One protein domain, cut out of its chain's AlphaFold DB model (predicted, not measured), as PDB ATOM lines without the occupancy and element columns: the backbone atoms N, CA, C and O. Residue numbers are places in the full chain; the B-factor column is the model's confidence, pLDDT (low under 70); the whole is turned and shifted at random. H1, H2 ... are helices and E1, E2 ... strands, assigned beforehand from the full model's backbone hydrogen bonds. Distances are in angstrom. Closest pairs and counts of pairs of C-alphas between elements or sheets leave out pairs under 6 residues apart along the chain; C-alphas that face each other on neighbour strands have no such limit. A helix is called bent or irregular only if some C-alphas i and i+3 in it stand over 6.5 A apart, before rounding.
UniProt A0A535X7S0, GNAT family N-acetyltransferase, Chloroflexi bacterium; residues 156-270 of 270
ATOM      1  N   GLN A 156     -50.659  -8.553  64.198       82.25
ATOM      2  CA  GLN A 156     -51.149  -9.892  63.885       82.25
ATOM      3  C   GLN A 156     -52.665  -9.821  63.713       82.25
ATOM      4  O   GLN A 156     -53.345  -9.149  64.489       82.25
ATOM      5  N   LEU A 157     -53.174 -10.487  62.678       85.31
ATOM      6  CA  LEU A 157     -54.595 -10.551  62.358       85.31
ATOM      7  C   LEU A 157     -55.053 -12.005  62.429       85.31
ATOM      8  O   LEU A 157     -54.593 -12.843  61.657       85.31
ATOM      9  N   VAL A 158     -55.988 -12.295  63.330       85.50
ATOM     10  CA  VAL A 158     -56.640 -13.603  63.399       85.50
ATOM     11  C   VAL A 158     -57.704 -13.659  62.303       85.50
ATOM     12  O   VAL A 158     -58.713 -12.963  62.365       85.50
ATOM     13  N   LEU A 159     -57.492 -14.487  61.277       85.25
ATOM     14  CA  LEU A 159     -58.386 -14.552  60.107       85.25
ATOM     15  C   LEU A 159     -59.817 -15.017  60.434       85.25
ATOM     16  O   LEU A 159     -60.734 -14.779  59.642       85.25
ATOM     17  N   ALA A 160     -60.006 -15.697  61.569       87.44
ATOM     18  CA  ALA A 160     -61.323 -16.078  62.077       87.44
ATOM     19  C   ALA A 160     -62.126 -14.866  62.580       87.44
ATOM     20  O   ALA A 160     -63.344 -14.849  62.426       87.44
ATOM     21  N   ASP A 161     -61.438 -13.837  63.081       89.69
ATOM     22  CA  ASP A 161     -62.039 -12.611  63.621       89.69
ATOM     23  C   ASP A 161     -62.215 -11.527  62.544       89.69
ATOM     24  O   ASP A 161     -62.704 -10.431  62.815       89.69
ATOM     25  N   LEU A 162     -61.802 -11.812  61.303       90.69
ATOM     26  CA  LEU A 162     -61.907 -10.877  60.192       90.69
ATOM     27  C   LEU A 162     -63.375 -10.610  59.837       90.69
ATOM     28  O   LEU A 162     -64.113 -11.526  59.460       90.69
ATOM     29  N   ASP A 163     -63.761  -9.333  59.820       94.25
ATOM     30  CA  ASP A 163     -65.064  -8.910  59.314       94.25
ATOM     31  C   ASP A 163     -65.177  -9.187  57.802       94.25
ATOM     32  O   ASP A 163     -64.619  -8.505  56.930       94.25
ATOM     33  N   ARG A 164     -65.938 -10.236  57.482       93.81
ATOM     34  CA  ARG A 164     -66.207 -10.661  56.104       93.81
ATOM     35  C   ARG A 164     -67.146  -9.711  55.366       93.81
ATOM     36  O   ARG A 164     -67.190  -9.768  54.139       93.81
ATOM     37  N   GLY A 165     -67.945  -8.906  56.062       96.19
ATOM     38  CA  GLY A 165     -68.763  -7.843  55.475       96.19
ATOM     39  C   GLY A 165     -67.884  -6.729  54.928       96.19
ATOM     40  O   GLY A 165     -67.927  -6.463  53.729       96.19
ATOM     41  N   LEU A 166     -67.010  -6.193  55.779       94.75
ATOM     42  CA  LEU A 166     -66.076  -5.127  55.417       94.75
ATOM     43  C   LEU A 166     -65.126  -5.549  54.286       94.75
ATOM     44  O   LEU A 166     -64.924  -4.819  53.319       94.75
ATOM     45  N   THR A 167     -64.617  -6.783  54.343       92.56
ATOM     46  CA  THR A 167     -63.754  -7.323  53.278       92.56
ATOM     47  C   THR A 167     -64.484  -7.385  51.929       92.56
ATOM     48  O   THR A 167     -63.910  -7.051  50.896       92.56
ATOM     49  N   ARG A 168     -65.762  -7.798  51.918       94.44
ATOM     50  CA  ARG A 168     -66.583  -7.839  50.694       94.44
ATOM     51  C   ARG A 168     -66.910  -6.447  50.168       94.44
ATOM     52  O   ARG A 168     -67.049  -6.295  48.962       94.44
ATOM     53  N   GLU A 169     -67.080  -5.471  51.050       95.12
ATOM     54  CA  GLU A 169     -67.285  -4.074  50.672       95.12
ATOM     55  C   GLU A 169     -66.046  -3.519  49.965       95.12
ATOM     56  O   GLU A 169     -66.147  -3.067  48.827       95.12
ATOM     57  N   TRP A 170     -64.869  -3.645  50.581       91.50
ATOM     58  CA  TRP A 170     -63.619  -3.155  49.996       91.50
ATOM     59  C   TRP A 170     -63.241  -3.873  48.702       91.50
ATOM     60  O   TRP A 170     -62.772  -3.234  47.769       91.50
ATOM     61  N   ALA A 171     -63.504  -5.179  48.603       89.38
ATOM     62  CA  ALA A 171     -63.240  -5.947  47.387       89.38
ATOM     63  C   ALA A 171     -64.107  -5.530  46.181       89.38
ATOM     64  O   ALA A 171     -63.837  -5.969  45.068       89.38
ATOM     65  N   ARG A 172     -65.159  -4.724  46.385       91.25
ATOM     66  CA  ARG A 172     -65.999  -4.173  45.307       91.25
ATOM     67  C   ARG A 172     -65.535  -2.801  44.824       91.25
ATOM     68  O   ARG A 172     -66.142  -2.274  43.897       91.25
ATOM     69  N   LEU A 173     -64.536  -2.198  45.470       89.25
ATOM     70  CA  LEU A 173     -63.988  -0.923  45.024       89.25
ATOM     71  C   LEU A 173     -63.308  -1.121  43.666       89.25
ATOM     72  O   LEU A 173     -62.376  -1.910  43.548       89.25
ATOM     73  N   ASP A 174     -63.789  -0.384  42.670       89.94
ATOM     74  CA  ASP A 174     -63.299  -0.411  41.292       89.94
ATOM     75  C   ASP A 174     -63.106   1.038  40.806       89.94
ATOM     76  O   ASP A 174     -63.966   1.599  40.118       89.94
ATOM     77  N   PRO A 175     -62.070   1.737  41.309       90.44
ATOM     78  CA  PRO A 175     -61.827   3.128  40.950       90.44
ATOM     79  C   PRO A 175     -61.490   3.243  39.458       90.44
ATOM     80  O   PRO A 175     -60.573   2.592  38.966       90.44
ATOM     81  N   ALA A 176     -62.209   4.114  38.746       94.62
ATOM     82  CA  ALA A 176     -62.007   4.317  37.315       94.62
ATOM     83  C   ALA A 176     -60.571   4.765  36.987       94.62
ATOM     84  O   ALA A 176     -60.001   5.604  37.686       94.62
ATOM     85  N   GLY A 177     -60.030   4.248  35.880       96.56
ATOM     86  CA  GLY A 177     -58.672   4.545  35.413       96.56
ATOM     87  C   GLY A 177     -57.584   3.672  36.039       96.56
ATOM     88  O   GLY A 177     -56.406   3.928  35.800       96.56
ATOM     89  N   TYR A 178     -57.963   2.662  36.825       97.00
ATOM     90  CA  TYR A 178     -57.052   1.655  37.343       97.00
ATOM     91  C   TYR A 178     -57.600   0.257  37.096       97.00
ATOM     92  O   TYR A 178     -58.806   0.029  37.171       97.00
ATOM     93  N   HIS A 179     -56.698  -0.704  36.920       95.31
ATOM     94  CA  HIS A 179     -57.045  -2.119  36.976       95.31
ATOM     95  C   HIS A 179     -56.124  -2.886  37.924       95.31
ATOM     96  O   HIS A 179     -54.993  -2.488  38.216       95.31
ATOM     97  N   LEU A 180     -56.630  -4.019  38.410       95.56
ATOM     98  CA  LEU A 180     -55.908  -4.915  39.300       95.56
ATOM     99  C   LEU A 180     -55.253  -6.059  38.522       95.56
ATOM    100  O   LEU A 180     -55.923  -6.770  37.770       95.56
ATOM    101  N   ALA A 181     -53.961  -6.289  38.753       96.44
ATOM    102  CA  ALA A 181     -53.227  -7.433  38.221       96.44
ATOM    103  C   ALA A 181     -52.800  -8.376  39.352       96.44
ATOM    104  O   ALA A 181     -52.015  -8.006  40.228       96.44
ATOM    105  N   TRP A 182     -53.312  -9.607  39.314       96.31
ATOM    106  CA  TRP A 182     -52.946 -10.673  40.245       96.31
ATOM    107  C   TRP A 182     -51.769 -11.486  39.710       96.31
ATOM    108  O   TRP A 182     -51.766 -11.918  38.554       96.31
ATOM    109  N   ILE A 183     -50.784 -11.716  40.573       97.19
ATOM    110  CA  ILE A 183     -49.597 -12.521  40.303       97.19
ATOM    111  C   ILE A 183     -49.461 -13.569  41.409       97.19
ATOM    112  O   ILE A 183     -49.135 -13.260  42.560       97.19
ATOM    113  N   ASP A 184     -49.674 -14.824  41.024       94.81
ATOM    114  CA  ASP A 184     -49.514 -15.992  41.883       94.81
ATOM    115  C   ASP A 184     -48.236 -16.743  41.508       94.81
ATOM    116  O   ASP A 184     -48.071 -17.166  40.365       94.81
ATOM    117  N   GLY A 185     -47.338 -16.954  42.472       93.25
ATOM    118  CA  GLY A 185     -46.025 -17.537  42.171       93.25
ATOM    119  C   GLY A 185     -45.122 -16.529  41.466       93.25
ATOM    120  O   GLY A 185     -45.175 -15.361  41.830       93.25
ATOM    121  N   ASP A 186     -44.283 -16.971  40.524       96.31
ATOM    122  CA  ASP A 186     -43.233 -16.168  39.869       96.31
ATOM    123  C   ASP A 186     -43.797 -15.012  39.018       96.31
ATOM    124  O   ASP A 186     -44.900 -15.103  38.481       96.31
ATOM    125  N   VAL A 187     -43.049 -13.910  38.892       97.69
ATOM    126  CA  VAL A 187     -43.484 -12.712  38.153       97.69
ATOM    127  C   VAL A 187     -43.473 -12.990  36.644       97.69
ATOM    128  O   VAL A 187     -42.410 -13.257  36.086       97.69
ATOM    129  N   PRO A 188     -44.606 -12.891  35.927       97.44
ATOM    130  CA  PRO A 188     -44.611 -13.002  34.470       97.44
ATOM    131  C   PRO A 188     -43.857 -11.838  33.818       97.44
ATOM    132  O   PRO A 188     -43.966 -10.707  34.286       97.44
ATOM    133  N   ASP A 189     -43.181 -12.078  32.690       97.75
ATOM    134  CA  ASP A 189     -42.349 -11.082  31.984       97.75
ATOM    135  C   ASP A 189     -43.061  -9.743  31.764       97.75
ATOM    136  O   ASP A 189     -42.497  -8.681  32.022       97.75
ATOM    137  N   ARG A 190     -44.341  -9.799  31.374       96.62
ATOM    138  CA  ARG A 190     -45.184  -8.617  31.131       96.62
ATOM    139  C   ARG A 190     -45.382  -7.706  32.348       96.62
ATOM    140  O   ARG A 190     -45.780  -6.567  32.160       96.62
ATOM    141  N   TYR A 191     -45.147  -8.199  33.565       97.94
ATOM    142  CA  TYR A 191     -45.316  -7.443  34.809       97.94
ATOM    143  C   TYR A 191     -43.995  -7.146  35.522       97.94
ATOM    144  O   TYR A 191     -44.014  -6.518  36.574       97.94
ATOM    145  N   VAL A 192     -42.841  -7.552  34.985       98.00
ATOM    146  CA  VAL A 192     -41.550  -7.342  35.663       98.00
ATOM    147  C   VAL A 192     -41.283  -5.860  35.927       98.00
ATOM    148  O   VAL A 192     -40.943  -5.502  37.050       98.00
ATOM    149  N   ALA A 193     -41.502  -4.988  34.939       97.25
ATOM    150  CA  ALA A 193     -41.333  -3.542  35.108       97.25
ATOM    151  C   ALA A 193     -42.277  -2.967  36.182       97.25
ATOM    152  O   ALA A 193     -41.879  -2.147  37.010       97.25
ATOM    153  N   ASN A 194     -43.518  -3.459  36.216       98.00
ATOM    154  CA  ASN A 194     -44.506  -3.080  37.221       98.00
ATOM    155  C   ASN A 194     -44.095  -3.519  38.635       98.00
ATOM    156  O   ASN A 194     -44.293  -2.761  39.583       98.00
ATOM    157  N   VAL A 195     -43.508  -4.710  38.788       97.25
ATOM    158  CA  VAL A 195     -43.003  -5.203  40.080       97.25
ATOM    159  C   VAL A 195     -41.758  -4.443  40.531       97.25
ATOM    160  O   VAL A 195     -41.654  -4.127  41.711       97.25
ATOM    161  N   ILE A 196     -40.852  -4.088  39.617       96.69
ATOM    162  CA  ILE A 196     -39.706  -3.221  39.934       96.69
ATOM    163  C   ILE A 196     -40.205  -1.890  40.501       96.69
ATOM    164  O   ILE A 196     -39.826  -1.524  41.609       96.69
ATOM    165  N   THR A 197     -41.136  -1.236  39.800       95.69
ATOM    166  CA  THR A 197     -41.755   0.021  40.259       95.69
ATOM    167  C   THR A 197     -42.395  -0.143  41.641       95.69
ATOM    168  O   THR A 197     -42.224   0.699  42.521       95.69
ATOM    169  N   ALA A 198     -43.106  -1.254  41.857       94.25
ATOM    170  CA  ALA A 198     -43.731  -1.571  43.135       94.25
ATOM    171  C   ALA A 198     -42.701  -1.673  44.270       94.25
ATOM    172  O   ALA A 198     -42.873  -1.057  45.318       94.25
ATOM    173  N   TYR A 199     -41.616  -2.420  44.069       93.00
ATOM    174  CA  TYR A 199     -40.598  -2.619  45.099       93.00
ATOM    175  C   TYR A 199     -39.759  -1.364  45.338       93.00
ATOM    176  O   TYR A 199     -39.443  -1.059  46.486       93.00
ATOM    177  N   GLU A 200     -39.466  -0.578  44.303       92.25
ATOM    178  CA  GLU A 200     -38.781   0.707  44.466       92.25
ATOM    179  C   GLU A 200     -39.633   1.737  45.217       92.25
ATOM    180  O   GLU A 200     -39.075   2.609  45.885       92.25
ATOM    181  N   ALA A 201     -40.966   1.601  45.232       88.25
ATOM    182  CA  ALA A 201     -41.821   2.424  46.087       88.25
ATOM    183  C   ALA A 201     -41.478   2.266  47.581       88.25
ATOM    184  O   ALA A 201     -41.688   3.199  48.357       88.25
ATOM    185  N   MET A 202     -40.873   1.143  48.000       83.06
ATOM    186  CA  MET A 202     -40.373   0.979  49.370       83.06
ATOM    187  C   MET A 202     -39.249   1.962  49.720       83.06
ATOM    188  O   MET A 202     -39.044   2.235  50.903       83.06
ATOM    189  N   ASN A 203     -38.566   2.564  48.738       85.06
ATOM    190  CA  ASN A 203     -37.601   3.631  49.007       85.06
ATOM    191  C   ASN A 203     -38.258   4.879  49.617       85.06
ATOM    192  O   ASN A 203     -37.598   5.642  50.316       85.06
ATOM    193  N   THR A 204     -39.568   5.046  49.427       83.31
ATOM    194  CA  THR A 204     -40.349   6.135  50.030       83.31
ATOM    195  C   THR A 204     -40.786   5.847  51.471       83.31
ATOM    196  O   THR A 204     -41.332   6.732  52.135       83.31
ATOM    197  N   ALA A 205     -40.557   4.630  51.981       79.06
ATOM    198  CA  ALA A 205     -40.927   4.267  53.342       79.06
ATOM    199  C   ALA A 205     -40.106   5.063  54.382       79.06
ATOM    200  O   ALA A 205     -38.938   5.379  54.139       79.06
ATOM    201  N   PRO A 206     -40.663   5.360  55.573       78.88
ATOM    202  CA  PRO A 206     -39.925   6.051  56.624       78.88
ATOM    203  C   PRO A 206     -38.657   5.286  57.031       78.88
ATOM    204  O   PRO A 206     -38.726   4.155  57.507       78.88
ATOM    205  N   ARG A 207     -37.490   5.928  56.900       74.06
ATOM    206  CA  ARG A 207     -36.183   5.375  57.317       74.06
ATOM    207  C   ARG A 207     -35.699   5.904  58.672       74.06
ATOM    208  O   ARG A 207     -34.617   5.541  59.134       74.06
ATOM    209  N   GLY A 208     -36.491   6.771  59.306       77.81
ATOM    210  CA  GLY A 208     -36.108   7.488  60.520       77.81
ATOM    211  C   GLY A 208     -34.785   8.236  60.332       77.81
ATOM    212  O   GLY A 208     -34.638   8.966  59.357       77.81
ATOM    213  N   THR A 209     -33.815   8.054  61.229       75.38
ATOM    214  CA  THR A 209     -32.474   8.671  61.103       75.38
ATOM    215  C   THR A 209     -31.461   7.787  60.365       75.38
ATOM    216  O   THR A 209     -30.257   8.034  60.444       75.38
ATOM    217  N   SER A 210     -31.914   6.721  59.701       70.12
ATOM    218  CA  SER A 210     -31.035   5.825  58.954       70.12
ATOM    219  C   SER A 210     -30.513   6.500  57.684       70.12
ATOM    220  O   SER A 210     -31.289   7.020  56.888       70.12
ATOM    221  N   ALA A 211     -29.196   6.453  57.474       71.69
ATOM    222  CA  ALA A 211     -28.526   6.976  56.280       71.69
ATOM    223  C   ALA A 211     -28.363   5.902  55.186       71.69
ATOM    224  O   ALA A 211     -27.327   5.857  54.526       71.69
ATOM    225  N   LEU A 212     -29.341   4.997  55.061       77.31
ATOM    226  CA  LEU A 212     -29.362   3.989  54.003       77.31
ATOM    227  C   LEU A 212     -29.684   4.650  52.665       77.31
ATOM    228  O   LEU A 212     -30.677   5.378  52.542       77.31
ATOM    229  N   GLU A 213     -28.839   4.371  51.682       80.19
ATOM    230  CA  GLU A 213     -29.036   4.765  50.292       80.19
ATOM    231  C   GLU A 213     -30.219   4.009  49.687       80.19
ATOM    232  O   GLU A 213     -30.551   2.900  50.125       80.19
ATOM    233  N   ASP A 214     -30.833   4.609  48.667       83.38
ATOM    234  CA  ASP A 214     -31.876   3.956  47.887       83.38
ATOM    235  C   ASP A 214     -31.344   2.672  47.257       83.38
ATOM    236  O   ASP A 214     -30.204   2.588  46.789       83.38
ATOM    237  N   TRP A 215     -32.196   1.655  47.247       80.56
ATOM    238  CA  TRP A 215     -31.918   0.428  46.527       80.56
ATOM    239  C   TRP A 215     -32.666   0.449  45.196       80.56
ATOM    240  O   TRP A 215     -33.874   0.671  45.153       80.56
ATOM    241  N   HIS A 216     -31.933   0.193  44.116       87.75
ATOM    242  CA  HIS A 216     -32.469  -0.045  42.782       87.75
ATOM    243  C   HIS A 216     -32.739  -1.526  42.510       87.75
ATOM    244  O   HIS A 216     -31.849  -2.383  42.600       87.75
ATOM    245  N   VAL A 217     -33.980  -1.834  42.148       90.12
ATOM    246  CA  VAL A 217     -34.414  -3.208  41.887       90.12
ATOM    247  C   VAL A 217     -34.253  -3.500  40.399       90.12
ATOM    248  O   VAL A 217     -34.825  -2.817  39.558       90.12
ATOM    249  N   THR A 218     -33.483  -4.531  40.053       92.69
ATOM    250  CA  THR A 218     -33.302  -4.951  38.661       92.69
ATOM    251  C   THR A 218     -34.182  -6.155  38.339       92.69
ATOM    252  O   THR A 218     -34.768  -6.788  39.224       92.69
ATOM    253  N   VAL A 219     -34.249  -6.513  37.056       95.56
ATOM    254  CA  VAL A 219     -34.933  -7.733  36.605       95.56
ATOM    255  C   VAL A 219     -34.332  -8.963  37.284       95.56
ATOM    256  O   VAL A 219     -35.063  -9.834  37.754       95.56
ATOM    257  N   GLU A 220     -33.008  -9.017  37.385       93.75
ATOM    258  CA  GLU A 220     -32.264 -10.105  38.013       93.75
ATOM    259  C   GLU A 220     -32.638 -10.236  39.490       93.75
ATOM    260  O   GLU A 220     -32.899 -11.349  39.939       93.75
ATOM    261  N   HIS A 221     -32.771  -9.120  40.219       93.38
ATOM    262  CA  HIS A 221     -33.247  -9.137  41.606       93.38
ATOM    263  C   HIS A 221     -34.650  -9.748  41.716       93.38
ATOM    264  O   HIS A 221     -34.879 -10.608  42.565       93.38
ATOM    265  N   VAL A 222     -35.581  -9.380  40.827       95.38
ATOM    266  CA  VAL A 222     -36.938  -9.962  40.809       95.38
ATOM    267  C   VAL A 222     -36.892 -11.477  40.582       95.38
ATOM    268  O   VAL A 222     -37.533 -12.232  41.315       95.38
ATOM    269  N   ARG A 223     -36.095 -11.943  39.611       96.12
ATOM    270  CA  ARG A 223     -35.921 -13.385  39.349       96.12
ATOM    271  C   ARG A 223     -35.292 -14.119  40.519       96.12
ATOM    272  O   ARG A 223     -35.653 -15.256  40.809       96.12
ATOM    273  N   GLU A 224     -34.377 -13.461  41.206       94.31
ATOM    274  CA  GLU A 224     -33.668 -14.011  42.345       94.31
ATOM    275  C   GLU A 224     -34.574 -14.142  43.584       94.31
ATOM    276  O   GLU A 224     -34.562 -15.169  44.275       94.31
ATOM    277  N   PHE A 225     -35.452 -13.162  43.819       93.12
ATOM    278  CA  PHE A 225     -36.529 -13.276  44.805       93.12
ATOM    279  C   PHE A 225     -37.484 -14.433  44.481       93.12
ATOM    280  O   PHE A 225     -37.848 -15.200  45.374       93.12
ATOM    281  N   ASP A 226     -37.866 -14.606  43.211       95.31
ATOM    282  CA  ASP A 226     -38.718 -15.721  42.787       95.31
ATOM    283  C   ASP A 226     -38.048 -17.081  42.998       95.31
ATOM    284  O   ASP A 226     -38.641 -17.973  43.611       95.31
ATOM    285  N   ARG A 227     -36.788 -17.218  42.574       95.69
ATOM    286  CA  ARG A 227     -35.983 -18.432  42.745       95.69
ATOM    287  C   ARG A 227     -35.880 -18.832  44.215       95.69
ATOM    288  O   ARG A 227     -36.182 -19.974  44.559       95.69
ATOM    289  N   SER A 228     -35.459 -17.905  45.076       93.44
ATOM    290  CA  SER A 228     -35.274 -18.160  46.512       93.44
ATOM    291  C   SER A 228     -36.595 -18.501  47.210       93.44
ATOM    292  O   SER A 228     -36.667 -19.479  47.956       93.44
ATOM    293  N   ARG A 229     -37.684 -17.780  46.909       94.12
ATOM    294  CA  ARG A 229     -39.027 -18.090  47.424       94.12
ATOM    295  C   ARG A 229     -39.486 -19.490  47.008       94.12
ATOM    296  O   ARG A 229     -39.955 -20.256  47.856       94.12
ATOM    297  N   SER A 230     -39.377 -19.816  45.721       93.44
ATOM    298  CA  SER A 230     -39.816 -21.102  45.171       93.44
ATOM    299  C   SER A 230     -38.964 -22.264  45.701       93.44
ATOM    300  O   SER A 230     -39.520 -23.299  46.075       93.44
ATOM    301  N   ALA A 231     -37.648 -22.081  45.863       93.50
ATOM    302  CA  ALA A 231     -36.762 -23.051  46.516       93.50
ATOM    303  C   ALA A 231     -37.151 -23.304  47.985       93.50
ATOM    304  O   ALA A 231     -37.171 -24.454  48.429       93.50
ATOM    305  N   ALA A 232     -37.583 -22.259  48.702       91.56
ATOM    306  CA  ALA A 232     -38.108 -22.367  50.064       91.56
ATOM    307  C   ALA A 232     -39.518 -22.983  50.129       91.56
ATOM    308  O   ALA A 232     -40.083 -23.103  51.219       91.56
ATOM    309  N   ARG A 233     -40.104 -23.348  48.976       93.94
ATOM    310  CA  ARG A 233     -41.470 -23.878  48.822       93.94
ATOM    311  C   ARG A 233     -42.543 -22.928  49.355       93.94
ATOM    312  O   ARG A 233     -43.600 -23.363  49.809       93.94
ATOM    313  N   ARG A 234     -42.271 -21.622  49.295       92.44
ATOM    314  CA  ARG A 234     -43.209 -20.576  49.702       92.44
ATOM    315  C   ARG A 234     -44.050 -20.121  48.516       92.44
ATOM    316  O   ARG A 234     -43.566 -19.965  47.394       92.44
ATOM    317  N   LEU A 235     -45.321 -19.871  48.790       92.25
ATOM    318  CA  LEU A 235     -46.270 -19.321  47.836       92.25
ATOM    319  C   LEU A 235     -46.352 -17.807  48.005       92.25
ATOM    320  O   LEU A 235     -46.103 -17.280  49.089       92.25
ATOM    321  N   ARG A 236     -46.703 -17.122  46.917       93.19
ATOM    322  CA  ARG A 236     -46.946 -15.680  46.895       93.19
ATOM    323  C   ARG A 236     -48.321 -15.375  46.321       93.19
ATOM    324  O   ARG A 236     -48.759 -16.042  45.379       93.19
ATOM    325  N   ARG A 237     -48.941 -14.336  46.879       94.50
ATOM    326  CA  ARG A 237     -50.020 -13.548  46.283       94.50
ATOM    327  C   ARG A 237     -49.544 -12.104  46.183       94.50
ATOM    328  O   ARG A 237     -49.324 -11.465  47.208       94.50
ATOM    329  N   LEU A 238     -49.357 -11.615  44.968       96.12
ATOM    330  CA  LEU A 238     -49.027 -10.221  44.692       96.12
ATOM    331  C   LEU A 238     -50.179  -9.603  43.906       96.12
ATOM    332  O   LEU A 238     -50.618 -10.158  42.901       96.12
ATOM    333  N   LEU A 239     -50.666  -8.465  44.382       95.94
ATOM    334  CA  LEU A 239     -51.677  -7.667  43.710       95.94
ATOM    335  C   LEU A 239     -51.082  -6.302  43.386       95.94
ATOM    336  O   LEU A 239     -50.609  -5.609  44.287       95.94
ATOM    337  N   LEU A 240     -51.135  -5.927  42.114       97.00
ATOM    338  CA  LEU A 240     -50.731  -4.615  41.620       97.00
ATOM    339  C   LEU A 240     -51.979  -3.811  41.251       97.00
ATOM    340  O   LEU A 240     -52.888  -4.354  40.625       97.00
ATOM    341  N   ALA A 241     -51.997  -2.527  41.593       96.19
ATOM    342  CA  ALA A 241     -52.907  -1.547  41.013       96.19
ATOM    343  C   ALA A 241     -52.150  -0.778  39.924       96.19
ATOM    344  O   ALA A 241     -51.121  -0.165  40.215       96.19
ATOM    345  N   ILE A 242     -52.629  -0.836  38.682       97.38
ATOM    346  CA  ILE A 242     -51.966  -0.254  37.507       97.38
ATOM    347  C   ILE A 242     -52.818   0.903  36.978       97.38
ATOM    348  O   ILE A 242     -54.021   0.729  36.812       97.38
ATOM    349  N   ASP A 243     -52.204   2.067  36.739       97.44
ATOM    350  CA  ASP A 243     -52.852   3.227  36.097       97.44
ATOM    351  C   ASP A 243     -53.043   2.932  34.598       97.44
ATOM    352  O   ASP A 243     -52.071   2.719  33.873       97.44
ATOM    353  N   ASP A 244     -54.288   2.935  34.115       97.25
ATOM    354  CA  ASP A 244     -54.635   2.634  32.718       97.25
ATOM    355  C   ASP A 244     -54.029   3.630  31.717       97.25
ATOM    356  O   ASP A 244     -53.823   3.301  30.546       97.25
ATOM    357  N   ARG A 245     -53.754   4.865  32.150       96.75
ATOM    358  CA  ARG A 245     -53.218   5.933  31.299       96.75
ATOM    359  C   ARG A 245     -51.714   5.797  31.090       96.75
ATOM    360  O   ARG A 245     -51.233   6.149  30.015       96.75
ATOM    361  N   THR A 246     -50.971   5.367  32.111       96.38
ATOM    362  CA  THR A 246     -49.497   5.280  32.053       96.38
ATOM    363  C   THR A 246     -48.986   3.854  31.904       96.38
ATOM    364  O   THR A 246     -47.886   3.658  31.396       96.38
ATOM    365  N   GLY A 247     -49.766   2.857  32.327       96.12
ATOM    366  CA  GLY A 247     -49.326   1.470  32.463       96.12
ATOM    367  C   GLY A 247     -48.416   1.226  33.673       96.12
ATOM    368  O   GLY A 247     -47.912   0.115  33.842       96.12
ATOM    369  N   GLU A 248     -48.195   2.232  34.522       95.56
ATOM    370  CA  GLU A 248     -47.320   2.138  35.693       95.56
ATOM    371  C   GLU A 248     -48.066   1.620  36.926       95.56
ATOM    372  O   GLU A 248     -49.277   1.791  37.082       95.56
ATOM    373  N   THR A 249     -47.322   0.995  37.840       97.19
ATOM    374  CA  THR A 249     -47.869   0.553  39.126       97.19
ATOM    375  C   THR A 249     -48.084   1.746  40.049       97.19
ATOM    376  O   THR A 249     -47.128   2.405  40.443       97.19
ATOM    377  N   ALA A 250     -49.329   1.971  40.459       95.12
ATOM    378  CA  ALA A 250     -49.704   3.004  41.422       95.12
ATOM    379  C   ALA A 250     -49.657   2.515  42.882       95.12
ATOM    380  O   ALA A 250     -49.586   3.314  43.813       95.12
ATOM    381  N   GLY A 251     -49.701   1.201  43.098       93.25
ATOM    382  CA  GLY A 251     -49.587   0.597  44.419       93.25
ATOM    383  C   GLY A 251     -49.586  -0.921  44.345       93.25
ATOM    384  O   GLY A 251     -49.938  -1.508  43.319       93.25
ATOM    385  N   TYR A 252     -49.193  -1.567  45.438       95.25
ATOM    386  CA  TYR A 252     -49.218  -3.019  45.526       95.25
ATOM    387  C   TYR A 252     -49.488  -3.505  46.944       95.25
ATOM    388  O   TYR A 252     -49.309  -2.783  47.925       95.25
ATOM    389  N   THR A 253     -49.889  -4.765  47.040       93.00
ATOM    390  CA  THR A 253     -49.825  -5.534  48.278       93.00
ATOM    391  C   THR A 253     -49.278  -6.916  47.968       93.00
ATOM    392  O   THR A 253     -49.611  -7.515  46.944       93.00
ATOM    393  N   GLU A 254     -48.445  -7.434  48.860       93.62
ATOM    394  CA  GLU A 254     -47.824  -8.744  48.716       93.62
ATOM    395  C   GLU A 254     -48.023  -9.560  49.987       93.62
ATOM    396  O   GLU A 254     -47.920  -9.056  51.106       93.62
ATOM    397  N   VAL A 255     -48.292 -10.844  49.793       91.44
ATOM    398  CA  VAL A 255     -48.375 -11.844  50.843       91.44
ATOM    399  C   VAL A 255     -47.535 -13.048  50.433       91.44
ATOM    400  O   VAL A 255     -47.706 -13.586  49.337       91.44
ATOM    401  N   VAL A 256     -46.639 -13.494  51.318       90.25
ATOM    402  CA  VAL A 256     -45.795 -14.677  51.100       90.25
ATOM    403  C   VAL A 256     -45.918 -15.635  52.277       90.25
ATOM    404  O   VAL A 256     -45.497 -15.320  53.392       90.25
ATOM    405  N   TYR A 257     -46.370 -16.856  52.017       89.44
ATOM    406  CA  TYR A 257     -46.654 -17.852  53.049       89.44
ATOM    407  C   TYR A 257     -46.073 -19.219  52.714       89.44
ATOM    408  O   TYR A 257     -45.697 -19.507  51.578       89.44
ATOM    409  N   ASP A 258     -45.964 -20.065  53.733       90.69
ATOM    410  CA  ASP A 258     -45.596 -21.464  53.558       90.69
ATOM    411  C   ASP A 258     -46.861 -22.322  53.691       90.69
ATOM    412  O   ASP A 258     -47.494 -22.300  54.749       90.69
ATOM    413  N   PRO A 259     -47.261 -23.078  52.654       90.12
ATOM    414  CA  PRO A 259     -48.486 -23.874  52.695       90.12
ATOM    415  C   PRO A 259     -48.445 -24.987  53.753       90.12
ATOM    416  O   PRO A 259     -49.493 -25.520  54.107       90.12
ATOM    417  N   ARG A 260     -47.260 -25.334  54.277       90.12
ATOM    418  CA  ARG A 260     -47.086 -26.307  55.368       90.12
ATOM    419  C   ARG A 260     -47.398 -25.705  56.743       90.12
ATOM    420  O   ARG A 260     -47.594 -26.448  57.697       90.12
ATOM    421  N   THR A 261     -47.478 -24.377  56.835       82.88
ATOM    422  CA  THR A 261     -47.893 -23.617  58.026       82.88
ATOM    423  C   THR A 261     -48.984 -22.605  57.646       82.88
ATOM    424  O   THR A 261     -48.750 -21.397  57.710       82.88
ATOM    425  N   PRO A 262     -50.174 -23.061  57.212       63.25
ATOM    426  CA  PRO A 262     -51.185 -22.200  56.589       63.25
ATOM    427  C   PRO A 262     -51.894 -21.253  57.571       63.25
ATOM    428  O   PRO A 262     -52.667 -20.400  57.150       63.25
ATOM    429  N   SER A 263     -51.661 -21.396  58.876       61.19
ATOM    430  CA  SER A 263     -52.283 -20.580  59.922       61.19
ATOM    431  C   SER A 263     -51.589 -19.237  60.162       61.19
ATOM    432  O   SER A 263     -51.972 -18.535  61.094       61.19
ATOM    433  N   PHE A 264     -50.544 -18.899  59.398       61.19
ATOM    434  CA  PHE A 264     -49.589 -17.886  59.829       61.19
ATOM    435  C   PHE A 264     -49.047 -16.998  58.708       61.19
ATOM    436  O   PHE A 264     -48.350 -17.463  57.805       61.19
ATOM    437  N   GLU A 265     -49.267 -15.693  58.862       58.31
ATOM    438  CA  GLU A 265     -48.596 -14.643  58.104       58.31
ATOM    439  C   GLU A 265     -48.327 -13.444  59.023       58.31
ATOM    440  O   GLU A 265     -49.203 -12.996  59.763       58.31
ATOM    441  N   GLN A 266     -47.102 -12.918  58.986       49.69
ATOM    442  CA  GLN A 266     -46.733 -11.679  59.672       49.69
ATOM    443  C   GLN A 266     -46.478 -10.594  58.630       49.69
ATOM    444  O   GLN A 266     -45.640 -10.766  57.746       49.69
ATOM    445  N   ALA A 267     -47.167  -9.464  58.774       42.94
ATOM    446  CA  ALA A 267     -46.898  -8.252  58.015       42.94
ATOM    447  C   ALA A 267     -46.276  -7.202  58.946       42.94
ATOM    448  O   ALA A 267     -46.821  -6.885  60.008       42.94
ATOM    449  N   MET A 268     -45.126  -6.663  58.551       32.38
ATOM    450  CA  MET A 268     -44.497  -5.531  59.227       32.38
ATOM    451  C   MET A 268     -45.097  -4.236  58.669       32.38
ATOM    452  O   MET A 268     -45.148  -4.064  57.454       32.38
ATOM    453  N   ARG A 269     -45.557  -3.330  59.540       30.09
ATOM    454  CA  ARG A 269     -45.915  -1.957  59.156       30.09
ATOM    455  C   ARG A 269     -44.931  -0.999  59.824       30.09
ATOM    456  O   ARG A 269     -44.730  -1.082  61.039       30.09
ATOM    457  N   ALA A 270     -44.294  -0.156  59.016       29.11
ATOM    458  CA  ALA A 270     -43.508   0.976  59.498       29.11
ATOM    459  C   ALA A 270     -44.444   2.064  60.040       29.11
ATOM    460  O   ALA A 270     -45.528   2.255  59.439       29.11
TER     461      ALA A 270
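This is residues 156 to 270 of the 270 residues of the protein "GNAT family N-acetyltransferase" of Chloroflexi bacterium (UniProt A0A535X7S0). A small twisted sheet of three antiparallel strands, in the order E1 E2 E3, has helix H2 crossing one face, and H3 meets H2 about perpendicular. Residues 160 to 175, with H1 among them, stick out as an open arm. The 115 printed residues hold three named helices and four named strands, in the order H1 E1 H2 H3 E2 E3 E4, a mixed class. The whole is only just compact, close to loose, with a radius of gyration of the C-alphas of 15.9 A and spans of 39 by 37 by 35 A.

Inner strand E2, residues 235 to 243, is antiparallel to E1, residues 178 to 184, with N 181 and O 240 2.9 A apart. It forms a hairpin with E3, residues 249 to 257, where N 239 and O 253 are 2.9 A apart. The sheet is twisted, its C-alphas up to 4.3 A off the plane. H2, residues 189 to 204, is on one face, making two layers, a helix over a sheet; its height over the sheet is 8.5 A. It runs across the strands, at 86 degrees to E3 on the local plane; its closest C-alphas to E3 are Asn 194 and Thr 249, 5.3 A. H3, residues 219 to 231, touches H2 at 84 degrees, about perpendicular, closest at the C-alphas of Val 192 and Val 219, 6.7 A; it only grazes the sheet. H1, residues 164 to 170, is not on the sheet. E4, residues 267 to 269, pairs with no named strand and is only just apart from E3, at 8.2 A. Every O i to N i+4 pair is within hydrogen-bond range in H1 and H3, and 7 of 12 in H2.

H1 begins at C-alpha 164 (-66.207, -10.661, 56.104) and E4 ends at C-alpha 269 (-45.915, -1.957, 59.156). From first to last C-alpha H2 measures 25.0 A, E2 26.3 A, E3 23.1 A, E1 19.7 A and H3 18.3 A. H2 is irregular: C-alphas 190 and 193 are 7.5 A apart.

The C-alphas of Gly 165 and Ala 211, the two farthest apart, are 42.9 A apart. The printed part has no cut; the link from H2 to H3 is long, with 14 residues. Residues 262 to 270 are under 70 in pLDDT.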